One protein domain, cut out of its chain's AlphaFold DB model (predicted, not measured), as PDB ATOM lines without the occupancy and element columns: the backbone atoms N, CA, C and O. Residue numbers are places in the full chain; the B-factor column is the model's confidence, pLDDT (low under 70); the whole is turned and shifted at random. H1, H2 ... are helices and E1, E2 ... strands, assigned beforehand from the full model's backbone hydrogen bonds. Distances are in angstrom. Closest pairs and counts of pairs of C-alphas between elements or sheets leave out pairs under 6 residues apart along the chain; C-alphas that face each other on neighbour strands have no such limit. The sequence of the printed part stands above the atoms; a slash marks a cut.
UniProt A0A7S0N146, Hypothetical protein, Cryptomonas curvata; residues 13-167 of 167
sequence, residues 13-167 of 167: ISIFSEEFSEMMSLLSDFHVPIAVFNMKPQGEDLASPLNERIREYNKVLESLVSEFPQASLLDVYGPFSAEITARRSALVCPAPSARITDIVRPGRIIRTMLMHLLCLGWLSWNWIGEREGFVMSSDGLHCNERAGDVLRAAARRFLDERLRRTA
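Overview. This is residues 13 to 167 of the 167 residues of the protein "Hypothetical protein" of Cryptomonas curvata (UniProt A0A7S0N146). A small two-stranded parallel sheet, E1 and E2, lies between two layers of helix: H2 with H1 packed on it on one side, and the long H7 on the other. H3 runs from E2 past the end of the sheet, and beyond it H4, H5 and H6 make a looser end part, with H5 set across the length of the body. The printed part has 155 residues, with seven named helices and two named strands in the order H1 E1 H2 E2 H3 H4 H5 H6 H7, and is mostly helix. It is only just compact, close to loose, with a radius of gyration of the C-alphas of 17.5 A and spans of 47 by 37 by 30 A.

Arrangement. H1, residues 13 to 28, touches residues 57 to 64 alone of H2, residues 49 to 66; the closest C-alphas, of Ile 13 and Tyr 57, are 6.8 A apart. The two run the same way at a tilt of 37 degrees, only just steep. E1, residues 34 to 37, and E2, residues 71 to 74, are parallel neighbours at 28 degrees, with N 36 and O 72 at 2.9 A and N 74 and O 36 at 2.7 A, within hydrogen-bond range. E1, H2 and E2 form a strand-helix-strand unit, two parallel neighbour strands with a helix between, and its crossover is right-handed. The closest C-alphas of H2 and E2 are those of Val 65 and Ala 71, 6.2 A apart. Those of E2 and H7, residues 145 to 166, are Leu 74 and Ala 154, 6.1 A apart, while H2 and H7 are apart. H3, residues 77 to 88, only just touches H7, with 3 pairs of C-alphas within 8 A, the closest being Pro 79 and Val 150 at 6.8 A. H4, residues 100 to 103, is close to H2 but not clearly touching, with C-alphas 50 and 100 at 7.4 A. H5, residues 106 to 118, and H6, residues 125 to 131, only just touch, with 3 pairs of C-alphas within 8 A, closest at Thr 112 and Ile 128, 7.0 A, at a steep tilt of 56 degrees, opposite ways. H6 and H7 form a helical hairpin and only just touch, with 3 such pairs, closest at Asn 126 and Glu 145, 6.1 A. Every O i to N i+4 pair is within hydrogen-bond range in H1, H2, H3, H5, H6 and H7; H4 is too short for one.

Along the chain. H1 begins at C-alpha 13 (-49.898, -30.092, 1.496) and is 22.0 A long; H2 is 26.3 A. H7 is 31.3 A long and ends at C-alpha 166 (-61.132, -57.634, -19.182).

Size, cuts and confidence. The C-alphas farthest apart, of Asp 29 and Val 92, are 51.8 A apart. The printed part has no cut. The links E1 to H2, H3 to H4 and H6 to H7 are long, and residues 117 to 122 stand free. Mean pLDDT of the printed part is 85.1; 26 residues are under 70, among them 89 to 107.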
ATOM      1  N   ILE A  13     -48.743 -29.293   1.937       92.56
ATOM      2  CA  ILE A  13     -49.898 -30.092   1.496       92.56
ATOM      3  C   ILE A  13     -50.507 -29.525   0.210       92.56
ATOM      4  O   ILE A  13     -50.814 -30.297  -0.686       92.56
ATOM      5  N   SER A  14     -50.655 -28.201   0.084       92.62
ATOM      6  CA  SER A  14     -51.198 -27.618  -1.152       92.62
ATOM      7  C   SER A  14     -50.259 -27.817  -2.339       92.62
ATOM      8  O   SER A  14     -50.741 -28.114  -3.421       92.62
ATOM      9  N   ILE A  15     -48.940 -27.724  -2.125       94.00
ATOM     10  CA  ILE A  15     -47.953 -28.053  -3.166       94.00
ATOM     11  C   ILE A  15     -48.102 -29.525  -3.562       94.00
ATOM     12  O   ILE A  15     -48.258 -29.829  -4.732       94.00
ATOM     13  N   PHE A  16     -48.149 -30.441  -2.591       94.81
ATOM     14  CA  PHE A  16     -48.370 -31.863  -2.864       94.81
ATOM     15  C   PHE A  16     -49.650 -32.129  -3.668       94.81
ATOM     16  O   PHE A  16     -49.614 -32.922  -4.603       94.81
ATOM     17  N   SER A  17     -50.760 -31.470  -3.330       96.19
ATOM     18  CA  SER A  17     -52.014 -31.601  -4.075       96.19
ATOM     19  C   SER A  17     -51.896 -31.097  -5.509       96.19
ATOM     20  O   SER A  17     -52.342 -31.785  -6.421       96.19
ATOM     21  N   GLU A  18     -51.292 -29.923  -5.713       95.81
ATOM     22  CA  GLU A  18     -51.092 -29.340  -7.043       95.81
ATOM     23  C   GLU A  18     -50.224 -30.253  -7.924       95.81
ATOM     24  O   GLU A  18     -50.650 -30.633  -9.014       95.81
ATOM     25  N   GLU A  19     -49.073 -30.689  -7.410       96.50
ATOM     26  CA  GLU A  19     -48.134 -31.567  -8.123       96.50
ATOM     27  C   GLU A  19     -48.748 -32.944  -8.426       96.50
ATOM     28  O   GLU A  19     -48.575 -33.495  -9.514       96.50
ATOM     29  N   PHE A  20     -49.506 -33.509  -7.478       97.12
ATOM     30  CA  PHE A  20     -50.202 -34.775  -7.693       97.12
ATOM     31  C   PHE A  20     -51.245 -34.654  -8.808       97.12
ATOM     32  O   PHE A  20     -51.277 -35.492  -9.709       97.12
ATOM     33  N   SER A  21     -52.080 -33.613  -8.771       96.50
ATOM     34  CA  SER A  21     -53.117 -33.400  -9.783       96.50
ATOM     35  C   SER A  21     -52.530 -33.112 -11.165       96.50
ATOM     36  O   SER A  21     -53.070 -33.598 -12.160       96.50
ATOM     37  N   GLU A  22     -51.413 -32.383 -11.248       96.50
ATOM     38  CA  GLU A  22     -50.689 -32.170 -12.506       96.50
ATOM     39  C   GLU A  22     -50.171 -33.497 -13.077       96.50
ATOM     40  O   GLU A  22     -50.475 -33.841 -14.222       96.50
ATOM     41  N   MET A  23     -49.485 -34.305 -12.262       96.50
ATOM     42  CA  MET A  23     -48.994 -35.622 -12.674       96.50
ATOM     43  C   MET A  23     -50.132 -36.550 -13.122       96.50
ATOM     44  O   MET A  23     -50.029 -37.207 -14.158       96.50
ATOM     45  N   MET A  24     -51.234 -36.603 -12.373       96.69
ATOM     46  CA  MET A  24     -52.385 -37.439 -12.720       96.69
ATOM     47  C   MET A  24     -53.085 -36.966 -13.993       96.69
ATOM     48  O   MET A  24     -53.532 -37.802 -14.781       96.69
ATOM     49  N   SER A  25     -53.144 -35.655 -14.238       94.12
ATOM     50  CA  SER A  25     -53.682 -35.104 -15.486       94.12
ATOM     51  C   SER A  25     -52.847 -35.557 -16.683       94.12
ATOM     52  O   SER A  25     -53.402 -36.092 -17.636       94.12
ATOM     53  N   LEU A  26     -51.514 -35.475 -16.585       94.75
ATOM     54  CA  LEU A  26     -50.604 -35.970 -17.627       94.75
ATOM     55  C   LEU A  26     -50.748 -37.481 -17.862       94.75
ATOM     56  O   LEU A  26     -50.725 -37.948 -18.998       94.75
ATOM     57  N   LEU A  27     -50.910 -38.267 -16.794       94.19
ATOM     58  CA  LEU A  27     -51.093 -39.717 -16.907       94.19
ATOM     59  C   LEU A  27     -52.474 -40.108 -17.458       94.19
ATOM     60  O   LEU A  27     -52.620 -41.191 -18.027       94.19
ATOM     61  N   SER A  28     -53.483 -39.244 -17.312       91.00
ATOM     62  CA  SER A  28     -54.848 -39.498 -17.792       91.00
ATOM     63  C   SER A  28     -54.920 -39.623 -19.311       91.00
ATOM     64  O   SER A  28     -55.686 -40.447 -19.814       91.00
ATOM     65  N   ASP A  29     -54.064 -38.901 -20.034       91.00
ATOM     66  CA  ASP A  29     -54.016 -38.916 -21.500       91.00
ATOM     67  C   ASP A  29     -53.669 -40.297 -22.078       91.00
ATOM     68  O   ASP A  29     -54.045 -40.633 -23.204       91.00
ATOM     69  N   PHE A  30     -53.002 -41.152 -21.297       91.75
ATOM     70  CA  PHE A  30     -52.627 -42.501 -21.723       91.75
ATOM     71  C   PHE A  30     -53.777 -43.512 -21.638       91.75
ATOM     72  O   PHE A  30     -53.634 -44.622 -22.146       91.75
ATOM     73  N   HIS A  31     -54.910 -43.159 -21.014       87.69
ATOM     74  CA  HIS A  31     -56.087 -44.027 -20.868       87.69
ATOM     75  C   HIS A  31     -55.782 -45.412 -20.257       87.69
ATOM     76  O   HIS A  31     -56.486 -46.393 -20.508       87.69
ATOM     77  N   VAL A  32     -54.735 -45.504 -19.431       90.56
ATOM     78  CA  VAL A  32     -54.349 -46.734 -18.730       90.56
ATOM     79  C   VAL A  32     -54.848 -46.723 -17.282       90.56
ATOM     80  O   VAL A  32     -54.939 -45.659 -16.669       90.56
ATOM     81  N   PRO A  33     -55.155 -47.892 -16.690       94.19
ATOM     82  CA  PRO A  33     -55.375 -48.000 -15.254       94.19
ATOM     83  C   PRO A  33     -54.163 -47.529 -14.446       94.19
ATOM     84  O   PRO A  33     -53.039 -47.943 -14.727       94.19
ATOM     85  N   ILE A  34     -54.397 -46.739 -13.398       95.94
ATOM     86  CA  ILE A  34     -53.335 -46.199 -12.540       95.94
ATOM     87  C   ILE A  34     -53.493 -46.758 -11.125       95.94
ATOM     88  O   ILE A  34     -54.569 -46.696 -10.534       95.94
ATOM     89  N   ALA A  35     -52.412 -47.296 -10.571       96.81
ATOM     90  CA  ALA A  35     -52.330 -47.671  -9.166       96.81
ATOM     91  C   ALA A  35     -51.544 -46.605  -8.402       96.81
ATOM     92  O   ALA A  35     -50.422 -46.275  -8.785       96.81
ATOM     93  N   VAL A  36     -52.111 -46.099  -7.310       97.81
ATOM     94  CA  VAL A  36     -51.468 -45.094  -6.458       97.81
ATOM     95  C   VAL A  36     -51.319 -45.672  -5.064       97.81
ATOM     96  O   VAL A  36     -52.312 -45.925  -4.394       97.81
ATOM     97  N   PHE A  37     -50.093 -45.890  -4.601       98.19
ATOM     98  CA  PHE A  37     -49.874 -46.276  -3.208       98.19
ATOM     99  C   PHE A  37     -50.071 -45.074  -2.292       98.19
ATOM    100  O   PHE A  37     -49.535 -43.999  -2.564       98.19
ATOM    101  N   ASN A  38     -50.772 -45.265  -1.175       97.62
ATOM    102  CA  ASN A  38     -50.633 -44.314  -0.081       97.62
ATOM    103  C   ASN A  38     -49.223 -44.410   0.531       97.62
ATOM    104  O   ASN A  38     -48.475 -45.366   0.311       97.62
ATOM    105  N   MET A  39     -48.805 -43.387   1.265       96.56
ATOM    106  CA  MET A  39     -47.488 -43.392   1.888       96.56
ATOM    107  C   MET A  39     -47.453 -44.381   3.045       96.56
ATOM    108  O   MET A  39     -48.359 -44.406   3.875       96.56
ATOM    109  N   LYS A  40     -46.369 -45.154   3.143       95.38
ATOM    110  CA  LYS A  40     -46.088 -46.014   4.298       95.38
ATOM    111  C   LYS A  40     -45.667 -45.195   5.528       95.38
ATOM    112  O   LYS A  40     -45.165 -44.077   5.371       95.38
ATOM    113  N   PRO A  41     -45.748 -45.766   6.742       94.25
ATOM    114  CA  PRO A  41     -45.091 -45.188   7.899       94.25
ATOM    115  C   PRO A  41     -43.577 -45.018   7.684       94.25
ATOM    116  O   PRO A  41     -42.919 -45.855   7.057       94.25
ATOM    117  N   GLN A  42     -43.013 -43.944   8.234       90.31
ATOM    118  CA  GLN A  42     -41.576 -43.641   8.193       90.31
ATOM    119  C   GLN A  42     -40.975 -43.692   9.601       90.31
ATOM    120  O   GLN A  42     -41.625 -43.305  10.571       90.31
ATOM    121  N   GLY A  43     -39.766 -44.231   9.741       85.31
ATOM    122  CA  GLY A  43     -39.074 -44.443  11.022       85.31
ATOM    123  C   GLY A  43     -39.715 -45.467  11.963       85.31
ATOM    124  O   GLY A  43     -39.195 -45.709  13.048       85.31
ATOM    125  N   GLU A  44     -40.851 -46.048  11.568       86.62
ATOM    126  CA  GLU A  44     -41.617 -47.079  12.283       86.62
ATOM    127  C   GLU A  44     -42.133 -46.710  13.683       86.62
ATOM    128  O   GLU A  44     -42.791 -47.517  14.335       86.62
ATOM    129  N   ASP A  45     -41.909 -45.487  14.158       87.38
ATOM    130  CA  ASP A  45     -42.644 -44.929  15.291       87.38
ATOM    131  C   ASP A  45     -43.999 -44.381  14.824       87.38
ATOM    132  O   ASP A  45     -44.118 -43.220  14.416       87.38
ATOM    133  N   LEU A  46     -45.028 -45.229  14.872       90.25
ATOM    134  CA  LEU A  46     -46.383 -44.917  14.402       90.25
ATOM    135  C   LEU A  46     -47.024 -43.711  15.118       90.25
ATOM    136  O   LEU A  46     -47.898 -43.056  14.541       90.25
ATOM    137  N   ALA A  47     -46.581 -43.401  16.340       89.44
ATOM    138  CA  ALA A  47     -47.069 -42.274  17.134       89.44
ATOM    139  C   ALA A  47     -46.287 -40.972  16.881       89.44
ATOM    140  O   ALA A  47     -46.659 -39.925  17.407       89.44
ATOM    141  N   SER A  48     -45.220 -41.011  16.077       85.88
ATOM    142  CA  SER A  48     -44.394 -39.830  15.825       85.88
ATOM    143  C   SER A  48     -45.154 -38.722  15.075       85.88
ATOM    144  O   SER A  48     -46.001 -39.018  14.223       85.88
ATOM    145  N   PRO A  49     -44.774 -37.443  15.279       89.06
ATOM    146  CA  PRO A  49     -45.298 -36.320  14.495       89.06
ATOM    147  C   PRO A  49     -45.126 -36.491  12.978       89.06
ATOM    148  O   PRO A  49     -45.946 -36.023  12.193       89.06
ATOM    149  N   LEU A  50     -44.073 -37.193  12.543       88.44
ATOM    150  CA  LEU A  50     -43.865 -37.524  11.134       88.44
ATOM    151  C   LEU A  50     -44.981 -38.433  10.605       88.44
ATOM    152  O   LEU A  50     -45.546 -38.161   9.549       88.44
ATOM    153  N   ASN A  51     -45.325 -39.489  11.347       93.00
ATOM    154  CA  ASN A  51     -46.393 -40.405  10.951       93.00
ATOM    155  C   ASN A  51     -47.791 -39.806  11.120       93.00
ATOM    156  O   ASN A  51     -48.697 -40.196  10.387       93.00
ATOM    157  N   GLU A  52     -47.967 -38.830  12.011       94.44
ATOM    158  CA  GLU A  52     -49.165 -37.989  12.038       94.44
ATOM    159  C   GLU A  52     -49.317 -37.195  10.741       94.44
ATOM    160  O   GLU A  52     -50.350 -37.308  10.082       94.44
ATOM    161  N   ARG A  53     -48.258 -36.503  10.298       94.12
ATOM    162  CA  ARG A  53     -48.269 -35.816   9.000       94.12
ATOM    163  C   ARG A  53     -48.518 -36.782   7.850       94.12
ATOM    164  O   ARG A  53     -49.383 -36.513   7.031       94.12
ATOM    165  N   ILE A  54     -47.853 -37.933   7.799       95.50
ATOM    166  CA  ILE A  54     -48.095 -38.931   6.740       95.50
ATOM    167  C   ILE A  54     -49.573 -39.332   6.663       95.50
ATOM    168  O   ILE A  54     -50.115 -39.418   5.563       95.50
ATOM    169  N   ARG A  55     -50.254 -39.519   7.803       97.06
ATOM    170  CA  ARG A  55     -51.700 -39.798   7.818       97.06
ATOM    171  C   ARG A  55     -52.523 -38.645   7.248       97.06
ATOM    172  O   ARG A  55     -53.467 -38.903   6.507       97.06
ATOM    173  N   GLU A  56     -52.169 -37.396   7.546       96.81
ATOM    174  CA  GLU A  56     -52.831 -36.226   6.949       96.81
ATOM    175  C   GLU A  56     -52.685 -36.209   5.423       96.81
ATOM    176  O   GLU A  56     -53.677 -36.053   4.713       96.81
ATOM    177  N   TYR A  57     -51.474 -36.427   4.905       97.50
ATOM    178  CA  TYR A  57     -51.254 -36.492   3.460       97.50
ATOM    179  C   TYR A  57     -51.962 -37.693   2.821       97.50
ATOM    180  O   TYR A  57     -52.519 -37.549   1.740       97.50
ATOM    181  N   ASN A  58     -51.988 -38.860   3.473       98.00
ATOM    182  CA  ASN A  58     -52.718 -40.027   2.972       98.00
ATOM    183  C   ASN A  58     -54.221 -39.758   2.866       98.00
ATOM    184  O   ASN A  58     -54.844 -40.190   1.901       98.00
ATOM    185  N   LYS A  59     -54.789 -39.004   3.813       97.44
ATOM    186  CA  LYS A  59     -56.186 -38.564   3.751       97.44
ATOM    187  C   LYS A  59     -56.432 -37.605   2.585       97.44
ATOM    188  O   LYS A  59     -57.448 -37.707   1.910       97.44
ATOM    189  N   VAL A  60     -55.508 -36.677   2.334       97.44
ATOM    190  CA  VAL A  60     -55.585 -35.784   1.165       97.44
ATOM    191  C   VAL A  60     -55.475 -36.583  -0.133       97.44
ATOM    192  O   VAL A  60     -56.255 -36.365  -1.053       97.44
ATOM    193  N   LEU A  61     -54.550 -37.541  -0.195       97.94
ATOM    194  CA  LEU A  61     -54.338 -38.403  -1.353       97.94
ATOM    195  C   LEU A  61     -55.567 -39.259  -1.678       97.94
ATOM    196  O   LEU A  61     -55.876 -39.442  -2.848       97.94
ATOM    197  N   GLU A  62     -56.282 -39.753  -0.667       97.31
ATOM    198  CA  GLU A  62     -57.547 -40.472  -0.855       97.31
ATOM    199  C   GLU A  62     -58.581 -39.613  -1.591       97.31
ATOM    200  O   GLU A  62     -59.147 -40.060  -2.591       97.31
ATOM    201  N   SER A  63     -58.760 -38.358  -1.162       96.88
ATOM    202  CA  SER A  63     -59.629 -37.409  -1.861       96.88
ATOM    203  C   SER A  63     -59.151 -37.150  -3.289       96.88
ATOM    204  O   SER A  63     -59.945 -37.268  -4.216       96.88
ATOM    205  N   LEU A  64     -57.859 -36.865  -3.482       97.62
ATOM    206  CA  LEU A  64     -57.314 -36.546  -4.804       97.62
ATOM    207  C   LEU A  64     -57.454 -37.712  -5.786       97.62
ATOM    208  O   LEU A  64     -57.856 -37.510  -6.924       97.62
ATOM    209  N   VAL A  65     -57.159 -38.946  -5.365       97.50
ATOM    210  CA  VAL A  65     -57.288 -40.132  -6.227       97.50
ATOM    211  C   VAL A  65     -58.737 -40.349  -6.665       97.50
ATOM    212  O   VAL A  65     -58.964 -40.780  -7.793       97.50
ATOM    213  N   SER A  66     -59.717 -40.023  -5.813       96.19
ATOM    214  CA  SER A  66     -61.141 -40.171  -6.144       96.19
ATOM    215  C   SER A  66     -61.607 -39.280  -7.305       96.19
ATOM    216  O   SER A  66     -62.614 -39.585  -7.941       96.19
ATOM    217  N   GLU A  67     -60.852 -38.225  -7.628       96.44
ATOM    218  CA  GLU A  67     -61.126 -37.326  -8.755       96.44
ATOM    219  C   GLU A  67     -60.749 -37.947 -10.115       96.44
ATOM    220  O   GLU A  67     -61.176 -37.447 -11.155       96.44
ATOM    221  N   PHE A  68     -59.998 -39.058 -10.129       95.56
ATOM    222  CA  PHE A  68     -59.494 -39.708 -11.343       95.56
ATOM    223  C   PHE A  68     -60.091 -41.119 -11.514       95.56
ATOM    224  O   PHE A  68     -59.619 -42.069 -10.885       95.56
ATOM    225  N   PRO A  69     -61.089 -41.319 -12.401       93.06
ATOM    226  CA  PRO A  69     -61.822 -42.589 -12.527       93.06
ATOM    227  C   PRO A  69     -60.973 -43.821 -12.881       93.06
ATOM    228  O   PRO A  69     -61.338 -44.957 -12.569       93.06
ATOM    229  N   GLN A  70     -59.847 -43.628 -13.566       93.94
ATOM    230  CA  GLN A  70     -58.921 -44.694 -13.946       93.94
ATOM    231  C   GLN A  70     -57.927 -45.057 -12.835       93.94
ATOM    232  O   GLN A  70     -57.252 -46.088 -12.943       93.94
ATOM    233  N   ALA A  71     -57.843 -44.246 -11.778       96.00
ATOM    234  CA  ALA A  71     -56.936 -44.445 -10.664       96.00
ATOM    235  C   ALA A  71     -57.557 -45.316  -9.564       96.00
ATOM    236  O   ALA A  71     -58.772 -45.429  -9.409       96.00
ATOM    237  N   SER A  72     -56.713 -45.991  -8.793       96.62
ATOM    238  CA  SER A  72     -57.130 -46.757  -7.621       96.62
ATOM    239  C   SER A  72     -56.089 -46.600  -6.524       96.62
ATOM    240  O   SER A  72     -54.904 -46.862  -6.747       96.62
ATOM    241  N   LEU A  73     -56.536 -46.161  -5.346       97.81
ATOM    242  CA  LEU A  73     -55.670 -46.034  -4.181       97.81
ATOM    243  C   LEU A  73     -55.396 -47.424  -3.602       97.81
ATOM    244  O   LEU A  73     -56.319 -48.172  -3.284       97.81
ATOM    245  N   LEU A  74     -54.123 -47.761  -3.447       97.88
ATOM    246  CA  LEU A  74     -53.660 -48.991  -2.831       97.88
ATOM    247  C   LEU A  74     -53.199 -48.688  -1.408       97.88
ATOM    248  O   LEU A  74     -52.159 -48.056  -1.202       97.88
ATOM    249  N   ASP A  75     -53.971 -49.152  -0.424       97.06
ATOM    250  CA  ASP A  75     -53.585 -49.022   0.978       97.06
ATOM    251  C   ASP A  75     -52.405 -49.940   1.307       97.06
ATOM    252  O   ASP A  75     -52.493 -51.172   1.235       97.06
ATOM    253  N   VAL A  76     -51.299 -49.308   1.688       97.50
ATOM    254  CA  VAL A  76     -50.111 -49.952   2.243       97.50
ATOM    255  C   VAL A  76     -49.816 -49.449   3.653       97.50
ATOM    256  O   VAL A  76     -49.212 -50.183   4.431       97.50
ATOM    257  N   TYR A  77     -50.288 -48.262   4.050       97.25
ATOM    258  CA  TYR A  77     -50.098 -47.752   5.411       97.25
ATOM    259  C   TYR A  77     -50.662 -48.702   6.474       97.25
ATOM    260  O   TYR A  77     -49.972 -48.991   7.458       97.25
ATOM    261  N   GLY A  78     -51.888 -49.200   6.276       96.94
ATOM    262  CA  GLY A  78     -52.540 -50.134   7.197       96.94
ATOM    263  C   GLY A  78     -51.728 -51.422   7.393       96.94
ATOM    264  O   GLY A  78     -51.283 -51.689   8.514       96.94
ATOM    265  N   PRO A  79     -51.456 -52.188   6.318       96.81
ATOM    266  CA  PRO A  79     -50.635 -53.395   6.380       96.81
ATOM    267  C   PRO A  79     -49.235 -53.181   6.976       96.81
ATOM    268  O   PRO A  79     -48.805 -53.973   7.814       96.81
ATOM    269  N   PHE A  80     -48.536 -52.093   6.625       95.94
ATOM    270  CA  PHE A  80     -47.241 -51.773   7.242       95.94
ATOM    271  C   PHE A  80     -47.371 -51.551   8.752       95.94
ATOM    272  O   PHE A  80     -46.568 -52.068   9.525       95.94
ATOM    273  N   SER A  81     -48.377 -50.786   9.181       95.12
ATOM    274  CA  SER A  81     -48.602 -50.485  10.601       95.12
ATOM    275  C   SER A  81     -48.930 -51.746  11.405       95.12
ATOM    276  O   SER A  81     -48.459 -51.898  12.537       95.12
ATOM    277  N   ALA A  82     -49.693 -52.666  10.810       94.50
ATOM    278  CA  ALA A  82     -50.006 -53.961  11.400       94.50
ATOM    279  C   ALA A  82     -48.739 -54.810  11.596       94.50
ATOM    280  O   ALA A  82     -48.501 -55.284  12.705       94.50
ATOM    281  N   GLU A  83     -47.886 -54.927  10.574       92.75
ATOM    282  CA  GLU A  83     -46.617 -55.670  10.663       92.75
ATOM    283  C   GLU A  83     -45.647 -55.061  11.684       92.75
ATOM    284  O   GLU A  83     -45.056 -55.785  12.489       92.75
ATOM    285  N   ILE A  84     -45.512 -53.729  11.706       91.25
ATOM    286  CA  ILE A  84     -44.683 -53.023  12.696       91.25
ATOM    287  C   ILE A  84     -45.169 -53.349  14.111       91.25
ATOM    288  O   ILE A  84     -44.362 -53.700  14.971       91.25
ATOM    289  N   THR A  85     -46.480 -53.275  14.352       90.38
ATOM    290  CA  THR A  85     -47.078 -53.571  15.663       90.38
ATOM    291  C   THR A  85     -46.868 -55.030  16.059       90.38
ATOM    292  O   THR A  85     -46.408 -55.305  17.168       90.38
ATOM    293  N   ALA A  86     -47.160 -55.959  15.147       89.06
ATOM    294  CA  ALA A  86     -47.093 -57.397  15.392       89.06
ATOM    295  C   ALA A  86     -45.670 -57.893  15.671       89.06
ATOM    296  O   ALA A  86     -45.481 -58.846  16.422       89.06
ATOM    297  N   ARG A  87     -44.658 -57.266  15.067       82.50
ATOM    298  CA  ARG A  87     -43.262 -57.695  15.213       82.50
ATOM    299  C   ARG A  87     -42.528 -56.944  16.311       82.50
ATOM    300  O   ARG A  87     -41.665 -57.539  16.946       82.50
ATOM    301  N   ARG A  88     -42.885 -55.689  16.607       76.81
ATOM    302  CA  ARG A  88     -42.316 -54.968  17.760       76.81
ATOM    303  C   ARG A  88     -42.663 -55.625  19.090       76.81
ATOM    304  O   ARG A  88     -41.813 -55.642  19.972       76.81
ATOM    305  N   SER A  89     -43.855 -56.207  19.222       64.31
ATOM    306  CA  SER A  89     -44.222 -56.998  20.406       64.31
ATOM    307  C   SER A  89     -43.400 -58.288  20.554       64.31
ATOM    308  O   SER A  89     -43.341 -58.841  21.649       64.31
ATOM    309  N   ALA A  90     -42.743 -58.745  19.482       59.88
ATOM    310  CA  ALA A  90     -41.921 -59.953  19.449       59.88
ATOM    311  C   ALA A  90     -40.404 -59.685  19.556       59.88
ATOM    312  O   ALA A  90     -39.621 -60.636  19.610       59.88
ATOM    313  N   LEU A  91     -39.957 -58.422  19.583       56.03
ATOM    314  CA  LEU A  91     -38.534 -58.087  19.703       56.03
ATOM    315  C   LEU A  91     -38.070 -58.175  21.166       56.03
ATOM    316  O   LEU A  91     -38.576 -57.477  22.039       56.03
ATOM    317  N   VAL A  92     -37.051 -59.007  21.412       45.78
ATOM    318  CA  VAL A  92     -36.452 -59.259  22.743       45.78
ATOM    319  C   VAL A  92     -35.727 -58.026  23.306       45.78
ATOM    320  O   VAL A  92     -35.647 -57.849  24.519       45.78
ATOM    321  N   CYS A  93     -35.244 -57.137  22.435       44.12
ATOM    322  CA  CYS A  93     -34.733 -55.824  22.811       44.12
ATOM    323  C   CYS A  93     -35.506 -54.751  22.038       44.12
ATOM    324  O   CYS A  93     -35.380 -54.700  20.812       44.12
ATOM    325  N   PRO A  94     -36.279 -53.877  22.707       48.31
ATOM    326  CA  PRO A  94     -36.857 -52.725  22.040       48.31
ATOM    327  C   PRO A  94     -35.705 -51.836  21.576       48.31
ATOM    328  O   PRO A  94     -34.965 -51.277  22.388       48.31
ATOM    329  N   ALA A  95     -35.519 -51.726  20.261       49.97
ATOM    330  CA  ALA A  95     -34.629 -50.715  19.724       49.97
ATOM    331  C   ALA A  95     -35.112 -49.340  20.212       49.97
ATOM    332  O   ALA A  95     -36.330 -49.123  20.275       49.97
ATOM    333  N   PRO A  96     -34.203 -48.418  20.578       47.38
ATOM    334  CA  PRO A  96     -34.598 -47.069  20.951       47.38
ATOM    335  C   PRO A  96     -35.505 -46.537  19.849       47.38
ATOM    336  O   PRO A  96     -35.127 -46.612  18.681       47.38
ATOM    337  N   SER A  97     -36.701 -46.054  20.206       48.66
ATOM    338  CA  SER A  97     -37.596 -45.381  19.263       48.66
ATOM    339  C   SER A  97     -36.747 -44.381  18.488       48.66
ATOM    340  O   SER A  97     -36.268 -43.415  19.090       48.66
ATOM    341  N   ALA A  98     -36.458 -44.662  17.215       48.47
ATOM    342  CA  ALA A  98     -35.601 -43.802  16.420       48.47
ATOM    343  C   ALA A  98     -36.280 -42.434  16.424       48.47
ATOM    344  O   ALA A  98     -37.356 -42.268  15.848       48.47
ATOM    345  N   ARG A  99     -35.714 -41.469  17.162       45.16
ATOM    346  CA  ARG A  99     -36.278 -40.122  17.200       45.16
ATOM    347  C   ARG A  99     -36.226 -39.596  15.768       45.16
ATOM    348  O   ARG A  99     -35.366 -40.004  14.992       45.16
ATOM    349  N   ILE A 100     -37.104 -38.665  15.404       44.56
ATOM    350  CA  ILE A 100     -37.113 -38.050  14.061       44.56
ATOM    351  C   ILE A 100     -35.707 -37.563  13.639       44.56
ATOM    352  O   ILE A 100     -35.330 -37.669  12.475       44.56
ATOM    353  N   THR A 101     -34.887 -37.129  14.601       45.59
ATOM    354  CA  THR A 101     -33.484 -36.715  14.420       45.59
ATOM    355  C   THR A 101     -32.505 -37.842  14.057       45.59
ATOM    356  O   THR A 101     -31.385 -37.567  13.632       45.59
ATOM    357  N   ASP A 102     -32.893 -39.106  14.216       51.22
ATOM    358  CA  ASP A 102     -32.075 -40.284  13.910       51.22
ATOM    359  C   ASP A 102     -32.428 -40.916  12.552       51.22
ATOM    360  O   ASP A 102     -31.610 -41.643  11.989       51.22
ATOM    361  N   ILE A 103     -33.611 -40.620  11.998       52.62
ATOM    362  CA  ILE A 103     -34.060 -41.105  10.677       52.62
ATOM    363  C   ILE A 103     -33.264 -40.424   9.550       52.62
ATOM    364  O   ILE A 103     -32.971 -41.038   8.531       52.62
ATOM    365  N   VAL A 104     -32.849 -39.169   9.753       52.25
ATOM    366  CA  VAL A 104     -32.167 -38.342   8.740       52.25
ATOM    367  C   VAL A 104     -30.711 -38.066   9.121       52.25
ATOM    368  O   VAL A 104     -30.212 -36.959   8.947       52.25
ATOM    369  N   ARG A 105     -29.990 -39.052   9.671       59.84
ATOM    370  CA  ARG A 105     -28.522 -38.963   9.706       59.84
ATOM    371  C   ARG A 105     -28.006 -39.454   8.357       59.84
ATOM    372  O   ARG A 105     -28.103 -40.656   8.115       59.84
ATOM    373  N   PRO A 106     -27.412 -38.600   7.500       60.91
ATOM    374  CA  PRO A 106     -26.889 -39.031   6.199       60.91
ATOM    375  C   PRO A 106     -25.939 -40.229   6.326       60.91
ATOM    376  O   PRO A 106     -25.953 -41.137   5.502       60.91
ATOM    377  N   GLY A 107     -25.186 -40.289   7.431       68.06
ATOM    378  CA  GLY A 107     -24.307 -41.411   7.751       68.06
ATOM    379  C   GLY A 107     -25.012 -42.762   7.919       68.06
ATOM    380  O   GLY A 107     -24.385 -43.778   7.647       68.06
ATOM    381  N   ARG A 108     -26.293 -42.810   8.316       70.06
ATOM    382  CA  ARG A 108     -27.053 -44.068   8.434       70.06
ATOM    383  C   ARG A 108     -27.454 -44.604   7.060       70.06
ATOM    384  O   ARG A 108     -27.167 -45.760   6.785       70.06
ATOM    385  N   ILE A 109     -28.010 -43.760   6.187       69.44
ATOM    386  CA  ILE A 109     -28.360 -44.140   4.803       69.44
ATOM    387  C   ILE A 109     -27.103 -44.607   4.056       69.44
ATOM    388  O   ILE A 109     -27.078 -45.701   3.494       69.44
ATOM    389  N   ILE A 110     -26.020 -43.822   4.129       74.44
ATOM    390  CA  ILE A 110     -24.737 -44.160   3.497       74.44
ATOM    391  C   ILE A 110     -24.187 -45.476   4.056       74.44
ATOM    392  O   ILE A 110     -23.762 -46.334   3.288       74.44
ATOM    393  N   ARG A 111     -24.224 -45.679   5.379       73.56
ATOM    394  CA  ARG A 111     -23.773 -46.930   6.006       73.56
ATOM    395  C   ARG A 111     -24.602 -48.130   5.554       73.56
ATOM    396  O   ARG A 111     -24.011 -49.159   5.250       73.56
ATOM    397  N   THR A 112     -25.925 -48.008   5.474       68.56
ATOM    398  CA  THR A 112     -26.818 -49.071   4.988       68.56
ATOM    399  C   THR A 112     -26.509 -49.436   3.535       68.56
ATOM    400  O   THR A 112     -26.347 -50.618   3.224       68.56
ATOM    401  N   MET A 113     -26.320 -48.440   2.663       72.12
ATOM    402  CA  MET A 113     -25.900 -48.669   1.275       72.12
ATOM    403  C   MET A 113     -24.521 -49.337   1.193       72.12
ATOM    404  O   MET A 113     -24.355 -50.308   0.457       72.12
ATOM    405  N   LEU A 114     -23.543 -48.864   1.972       74.94
ATOM    406  CA  LEU A 114     -22.201 -49.451   2.025       74.94
ATOM    407  C   LEU A 114     -22.227 -50.890   2.541       74.94
ATOM    408  O   LEU A 114     -21.540 -51.730   1.979       74.94
ATOM    409  N   MET A 115     -23.022 -51.204   3.566       70.00
ATOM    410  CA  MET A 115     -23.146 -52.575   4.072       70.00
ATOM    411  C   MET A 115     -23.701 -53.522   3.006       70.00
ATOM    412  O   MET A 115     -23.207 -54.637   2.880       70.00
ATOM    413  N   HIS A 116     -24.670 -53.086   2.202       67.94
ATOM    414  CA  HIS A 116     -25.184 -53.916   1.116       67.94
ATOM    415  C   HIS A 116     -24.184 -54.062  -0.044       67.94
ATOM    416  O   HIS A 116     -23.967 -55.171  -0.533       67.94
ATOM    417  N   LEU A 117     -23.536 -52.964  -0.449       72.56
ATOM    418  CA  LEU A 117     -22.567 -52.944  -1.551       72.56
ATOM    419  C   LEU A 117     -21.281 -53.713  -1.218       72.56
ATOM    420  O   LEU A 117     -20.832 -54.533  -2.014       72.56
ATOM    421  N   LEU A 118     -20.699 -53.483  -0.037       72.88
ATOM    422  CA  LEU A 118     -19.458 -54.133   0.405       72.88
ATOM    423  C   LEU A 118     -19.653 -55.621   0.693       72.88
ATOM    424  O   LEU A 118     -18.715 -56.398   0.554       72.88
ATOM    425  N   CYS A 119     -20.866 -56.026   1.067       67.38
ATOM    426  CA  CYS A 119     -21.207 -57.432   1.236       67.38
ATOM    427  C   CYS A 119     -21.780 -58.066  -0.041       67.38
ATOM    428  O   CYS A 119     -22.303 -59.170   0.049       67.38
ATOM    429  N   LEU A 120     -21.702 -57.404  -1.208       66.69
ATOM    430  CA  LEU A 120     -22.164 -57.921  -2.510       66.69
ATOM    431  C   LEU A 120     -23.587 -58.516  -2.471       66.69
ATOM    432  O   LEU A 120     -23.867 -59.533  -3.105       66.69
ATOM    433  N   GLY A 121     -24.486 -57.919  -1.687       67.31
ATOM    434  CA  GLY A 121     -25.854 -58.417  -1.518       67.31
ATOM    435  C   GLY A 121     -26.002 -59.698  -0.681       67.31
ATOM    436  O   GLY A 121     -27.098 -60.245  -0.620       67.31
ATOM    437  N   TRP A 122     -24.951 -60.181  -0.008       71.25
ATOM    438  CA  TRP A 122     -25.030 -61.349   0.888       71.25
ATOM    439  C   TRP A 122     -25.861 -61.096   2.147       71.25
ATOM    440  O   TRP A 122     -26.380 -62.033   2.748       71.25
ATOM    441  N   LEU A 123     -25.977 -59.836   2.566       78.44
ATOM    442  CA  LEU A 123     -26.811 -59.448   3.696       78.44
ATOM    443  C   LEU A 123     -28.202 -59.063   3.195       78.44
ATOM    444  O   LEU A 123     -28.329 -58.174   2.348       78.44
ATOM    445  N   SER A 124     -29.235 -59.692   3.758       86.94
ATOM    446  CA  SER A 124     -30.618 -59.290   3.503       86.94
ATOM    447  C   SER A 124     -30.898 -57.905   4.080       86.94
ATOM    448  O   SER A 124     -30.358 -57.515   5.126       86.94
ATOM    449  N   TRP A 125     -31.783 -57.156   3.429       88.25
ATOM    450  CA  TRP A 125     -32.236 -55.858   3.925       88.25
ATOM    451  C   TRP A 125     -33.008 -55.992   5.235       88.25
ATOM    452  O   TRP A 125     -32.935 -55.102   6.080       88.25
ATOM    453  N   ASN A 126     -33.685 -57.122   5.440       89.06
ATOM    454  CA  ASN A 126     -34.306 -57.503   6.703       89.06
ATOM    455  C   ASN A 126     -33.272 -57.540   7.829       89.06
ATOM    456  O   ASN A 126     -33.501 -56.942   8.875       89.06
ATOM    457  N   TRP A 127     -32.125 -58.188   7.606       85.56
ATOM    458  CA  TRP A 127     -31.068 -58.269   8.613       85.56
ATOM    459  C   TRP A 127     -30.442 -56.899   8.898       85.56
ATOM    460  O   TRP A 127     -30.186 -56.560  10.054       85.56
ATOM    461  N   ILE A 128     -30.221 -56.085   7.858       82.88
ATOM    462  CA  ILE A 128     -29.703 -54.718   8.023       82.88
ATOM    463  C   ILE A 128     -30.684 -53.868   8.843       82.88
ATOM    464  O   ILE A 128     -30.268 -53.199   9.788       82.88
ATOM    465  N   GLY A 129     -31.976 -53.946   8.517       83.00
ATOM    466  CA  GLY A 129     -33.043 -53.279   9.256       83.00
ATOM    467  C   GLY A 129     -33.077 -53.696  10.720       83.00
ATOM    468  O   GLY A 129     -33.005 -52.842  11.598       83.00
ATOM    469  N   GLU A 130     -33.080 -55.001  10.996       84.56
ATOM    470  CA  GLU A 130     -33.121 -55.542  12.360       84.56
ATOM    471  C   GLU A 130     -31.945 -55.078  13.212       84.56
ATOM    472  O   GLU A 130     -32.130 -54.702  14.371       84.56
ATOM    473  N   ARG A 131     -30.740 -55.043  12.632       80.69
ATOM    474  CA  ARG A 131     -29.545 -54.544  13.318       80.69
ATOM    475  C   ARG A 131     -29.677 -53.076  13.729       80.69
ATOM    476  O   ARG A 131     -29.100 -52.673  14.737       80.69
ATOM    477  N   GLU A 132     -30.414 -52.287  12.958       74.19
ATOM    478  CA  GLU A 132     -30.698 -50.878  13.244       74.19
ATOM    479  C   GLU A 132     -32.031 -50.677  13.991       74.19
ATOM    480  O   GLU A 132     -32.400 -49.538  14.281       74.19
ATOM    481  N   GLY A 133     -32.725 -51.761  14.355       77.75
ATOM    482  CA  GLY A 133     -33.964 -51.708  15.127       77.75
ATOM    483  C   GLY A 133     -35.243 -51.519  14.316       77.75
ATOM    484  O   GLY A 133     -36.274 -51.140  14.877       77.75
ATOM    485  N   PHE A 134     -35.181 -51.763  13.012       85.00
ATOM    486  CA  PHE A 134     -36.287 -51.623  12.078       85.00
ATOM    487  C   PHE A 134     -36.830 -52.983  11.634       85.00
ATOM    488  O   PHE A 134     -36.101 -53.954  11.434       85.00
ATOM    489  N   VAL A 135     -38.145 -53.046  11.477       89.25
ATOM    490  CA  VAL A 135     -38.900 -54.249  11.132       89.25
ATOM    491  C   VAL A 135     -39.192 -54.308   9.636       89.25
ATOM    492  O   VAL A 135     -39.029 -55.365   9.021       89.25
ATOM    493  N   MET A 136     -39.644 -53.188   9.075       92.94
ATOM    494  CA  MET A 136     -40.154 -53.017   7.709       92.94
ATOM    495  C   MET A 136     -39.245 -52.125   6.853       92.94
ATOM    496  O   MET A 136     -39.473 -51.944   5.657       92.94
ATOM    497  N   SER A 137     -38.221 -51.535   7.455       90.19
ATOM    498  CA  SER A 137     -37.269 -50.664   6.787       90.19
ATOM    499  C   SER A 137     -35.835 -51.098   7.040       90.19
ATOM    500  O   SER A 137     -35.543 -51.791   8.010       90.19
ATOM    501  N   SER A 138     -34.935 -50.721   6.139       85.81
ATOM    502  CA  SER A 138     -33.495 -50.966   6.287       85.81
ATOM    503  C   SER A 138     -32.782 -49.838   7.039       85.81
ATOM    504  O   SER A 138     -31.718 -50.044   7.613       85.81
ATOM    505  N   ASP A 139     -33.339 -48.628   7.012       79.88
ATOM    506  CA  ASP A 139     -32.735 -47.414   7.575       79.88
ATOM    507  C   ASP A 139     -33.762 -46.424   8.156       79.88
ATOM    508  O   ASP A 139     -33.420 -45.285   8.479       79.88
ATOM    509  N   GLY A 140     -35.022 -46.846   8.294       82.81
ATOM    510  CA  GLY A 140     -36.134 -45.987   8.697       82.81
ATOM    511  C   GLY A 140     -36.832 -45.272   7.538       82.81
ATOM    512  O   GLY A 140     -37.911 -44.722   7.755       82.81
ATOM    513  N   LEU A 141     -36.286 -45.299   6.318       85.94
ATOM    514  CA  LEU A 141     -36.874 -44.664   5.135       85.94
ATOM    515  C   LEU A 141     -37.187 -45.682   4.033       85.94
ATOM    516  O   LEU A 141     -38.322 -45.749   3.556       85.94
ATOM    517  N   HIS A 142     -36.209 -46.497   3.656       89.75
ATOM    518  CA  HIS A 142     -36.315 -47.458   2.563       89.75
ATOM    519  C   HIS A 142     -36.884 -48.793   3.038       89.75
ATOM    520  O   HIS A 142     -36.646 -49.223   4.165       89.75
ATOM    521  N   CYS A 143     -37.663 -49.439   2.173       92.81
ATOM    522  CA  CYS A 143     -38.260 -50.745   2.430       92.81
ATOM    523  C   CYS A 143     -37.195 -51.850   2.473       92.81
ATOM    524  O   CYS A 143     -36.280 -51.857   1.653       92.81
ATOM    525  N   ASN A 144     -37.369 -52.816   3.372       92.12
ATOM    526  CA  ASN A 144     -36.697 -54.115   3.281       92.12
ATOM    527  C   ASN A 144     -37.562 -55.135   2.510       92.12
ATOM    528  O   ASN A 144     -38.598 -54.778   1.937       92.12
ATOM    529  N   GLU A 145     -37.167 -56.412   2.485       94.25
ATOM    530  CA  GLU A 145     -37.910 -57.441   1.748       94.25
ATOM    531  C   GLU A 145     -39.331 -57.653   2.295       94.25
ATOM    532  O   GLU A 145     -40.256 -57.809   1.502       94.25
ATOM    533  N   ARG A 146     -39.545 -57.572   3.618       93.81
ATOM    534  CA  ARG A 146     -40.894 -57.705   4.221       93.81
ATOM    535  C   ARG A 146     -41.838 -56.611   3.742       93.81
ATOM    536  O   ARG A 146     -42.993 -56.861   3.411       93.81
ATOM    537  N   ALA A 147     -41.336 -55.384   3.688       95.44
ATOM    538  CA  ALA A 147     -42.065 -54.274   3.100       95.44
ATOM    539  C   ALA A 147     -42.326 -54.488   1.603       95.44
ATOM    540  O   ALA A 147     -43.410 -54.162   1.118       95.44
ATOM    541  N   GLY A 148     -41.376 -55.093   0.887       96.31
ATOM    542  CA  GLY A 148     -41.560 -55.548  -0.489       96.31
ATOM    543  C   GLY A 148     -42.744 -56.505  -0.650       96.31
ATOM    544  O   GLY A 148     -43.538 -56.327  -1.573       96.31
ATOM    545  N   ASP A 149     -42.925 -57.455   0.269       96.88
ATOM    546  CA  ASP A 149     -44.056 -58.392   0.238       96.88
ATOM    547  C   ASP A 149     -45.407 -57.684   0.409       96.88
ATOM    548  O   ASP A 149     -46.363 -57.989  -0.310       96.88
ATOM    549  N   VAL A 150     -45.483 -56.682   1.290       97.12
ATOM    550  CA  VAL A 150     -46.696 -55.866   1.471       97.12
ATOM    551  C   VAL A 150     -47.029 -55.073   0.204       97.12
ATOM    552  O   VAL A 150     -48.174 -55.094  -0.261       97.12
ATOM    553  N   LEU A 151     -46.032 -54.412  -0.391       97.19
ATOM    554  CA  LEU A 151     -46.200 -53.677  -1.649       97.19
ATOM    555  C   LEU A 151     -46.627 -54.615  -2.785       97.19
ATOM    556  O   LEU A 151     -47.554 -54.308  -3.538       97.19
ATOM    557  N   ARG A 152     -45.994 -55.788  -2.878       97.44
ATOM    558  CA  ARG A 152     -46.309 -56.817  -3.870       97.44
ATOM    559  C   ARG A 152     -47.740 -57.315  -3.723       97.44
ATOM    560  O   ARG A 152     -48.434 -57.434  -4.729       97.44
ATOM    561  N   ALA A 153     -48.193 -57.594  -2.503       97.12
ATOM    562  CA  ALA A 153     -49.561 -58.034  -2.246       97.12
ATOM    563  C   ALA A 153     -50.587 -56.966  -2.659       97.12
ATOM    564  O   ALA A 153     -51.598 -57.281  -3.290       97.12
ATOM    565  N   ALA A 154     -50.317 -55.692  -2.366       96.81
ATOM    566  CA  ALA A 154     -51.168 -54.584  -2.789       96.81
ATOM    567  C   ALA A 154     -51.210 -54.432  -4.322       96.81
ATOM    568  O   ALA A 154     -52.299 -54.400  -4.895       96.81
ATOM    569  N   ALA A 155     -50.053 -54.445  -4.993       97.25
ATOM    570  CA  ALA A 155     -49.973 -54.397  -6.456       97.25
ATOM    571  C   ALA A 155     -50.677 -55.590  -7.117       97.25
ATOM    572  O   ALA A 155     -51.380 -55.438  -8.114       97.25
ATOM    573  N   ARG A 156     -50.509 -56.793  -6.554       97.00
ATOM    574  CA  ARG A 156     -51.097 -58.011  -7.112       97.00
ATOM    575  C   ARG A 156     -52.621 -57.964  -7.090       97.00
ATOM    576  O   ARG A 156     -53.229 -58.289  -8.104       97.00
ATOM    577  N   ARG A 157     -53.227 -57.499  -5.992       95.19
ATOM    578  CA  ARG A 157     -54.687 -57.313  -5.899       95.19
ATOM    579  C   ARG A 157     -55.210 -56.391  -6.998       95.19
ATOM    580  O   ARG A 157     -56.164 -56.750  -7.679       95.19
ATOM    581  N   PHE A 158     -54.537 -55.263  -7.219       95.81
ATOM    582  CA  PHE A 158     -54.885 -54.334  -8.294       95.81
ATOM    583  C   PHE A 158     -54.841 -55.001  -9.676       95.81
ATOM    584  O   PHE A 158     -55.789 -54.889 -10.449       95.81
ATOM    585  N   LEU A 159     -53.765 -55.731  -9.981       95.56
ATOM    586  CA  LEU A 159     -53.627 -56.427 -11.263       95.56
ATOM    587  C   LEU A 159     -54.700 -57.510 -11.446       95.56
ATOM    588  O   LEU A 159     -55.318 -57.584 -12.507       95.56
ATOM    589  N   ASP A 160     -54.964 -58.312 -10.413       94.56
ATOM    590  CA  ASP A 160     -55.955 -59.390 -10.466       94.56
ATOM    591  C   ASP A 160     -57.387 -58.846 -10.654       94.56
ATOM    592  O   ASP A 160     -58.192 -59.448 -11.370       94.56
ATOM    593  N   GLU A 161     -57.722 -57.705 -10.043       92.25
ATOM    594  CA  GLU A 161     -59.004 -57.017 -10.255       92.25
ATOM    595  C   GLU A 161     -59.156 -56.497 -11.684       92.25
ATOM    596  O   GLU A 161     -60.253 -56.546 -12.244       92.25
ATOM    597  N   ARG A 162     -58.067 -56.019 -12.293       89.00
ATOM    598  CA  ARG A 162     -58.082 -55.538 -13.679       89.00
ATOM    599  C   ARG A 162     -58.228 -56.679 -14.672       89.00
ATOM    600  O   ARG A 162     -59.084 -56.581 -15.545       89.00
ATOM    601  N   LEU A 163     -57.491 -57.775 -14.483       84.38
ATOM    602  CA  LEU A 163     -57.609 -58.972 -15.322       84.38
ATOM    603  C   LEU A 163     -59.040 -59.530 -15.328       84.38
ATOM    604  O   LEU A 163     -59.541 -59.915 -16.381       84.38
ATOM    605  N   ARG A 164     -59.729 -59.513 -14.178       87.62
ATOM    606  CA  ARG A 164     -61.133 -59.951 -14.074       87.62
ATOM    607  C   ARG A 164     -62.135 -59.058 -14.806       87.62
ATOM    608  O   ARG A 164     -63.215 -59.533 -15.116       87.62
ATOM    609  N   ARG A 165     -61.828 -57.778 -15.042       82.00
ATOM    610  CA  ARG A 165     -62.725 -56.852 -15.764       82.00
ATOM    611  C   ARG A 165     -62.561 -56.923 -17.282       82.00
ATOM    612  O   ARG A 165     -63.405 -56.396 -17.998       82.00
ATOM    613  N   THR A 166     -61.461 -57.504 -17.755       75.25
ATOM    614  CA  THR A 166     -61.132 -57.634 -19.182       75.25
ATOM    615  C   THR A 166     -61.399 -59.029 -19.751       75.25
ATOM    616  O   THR A 166     -61.290 -59.198 -20.961       75.25
ATOM    617  N   ALA A 167     -61.684 -60.013 -18.892       60.22
ATOM    618  CA  ALA A 167     -62.057 -61.379 -19.257       60.22
ATOM    619  C   ALA A 167     -63.582 -61.518 -19.333       60.22
ATOM    620  O   ALA A 167     -64.047 -62.252 -20.231       60.22
TER     621      ALA A 167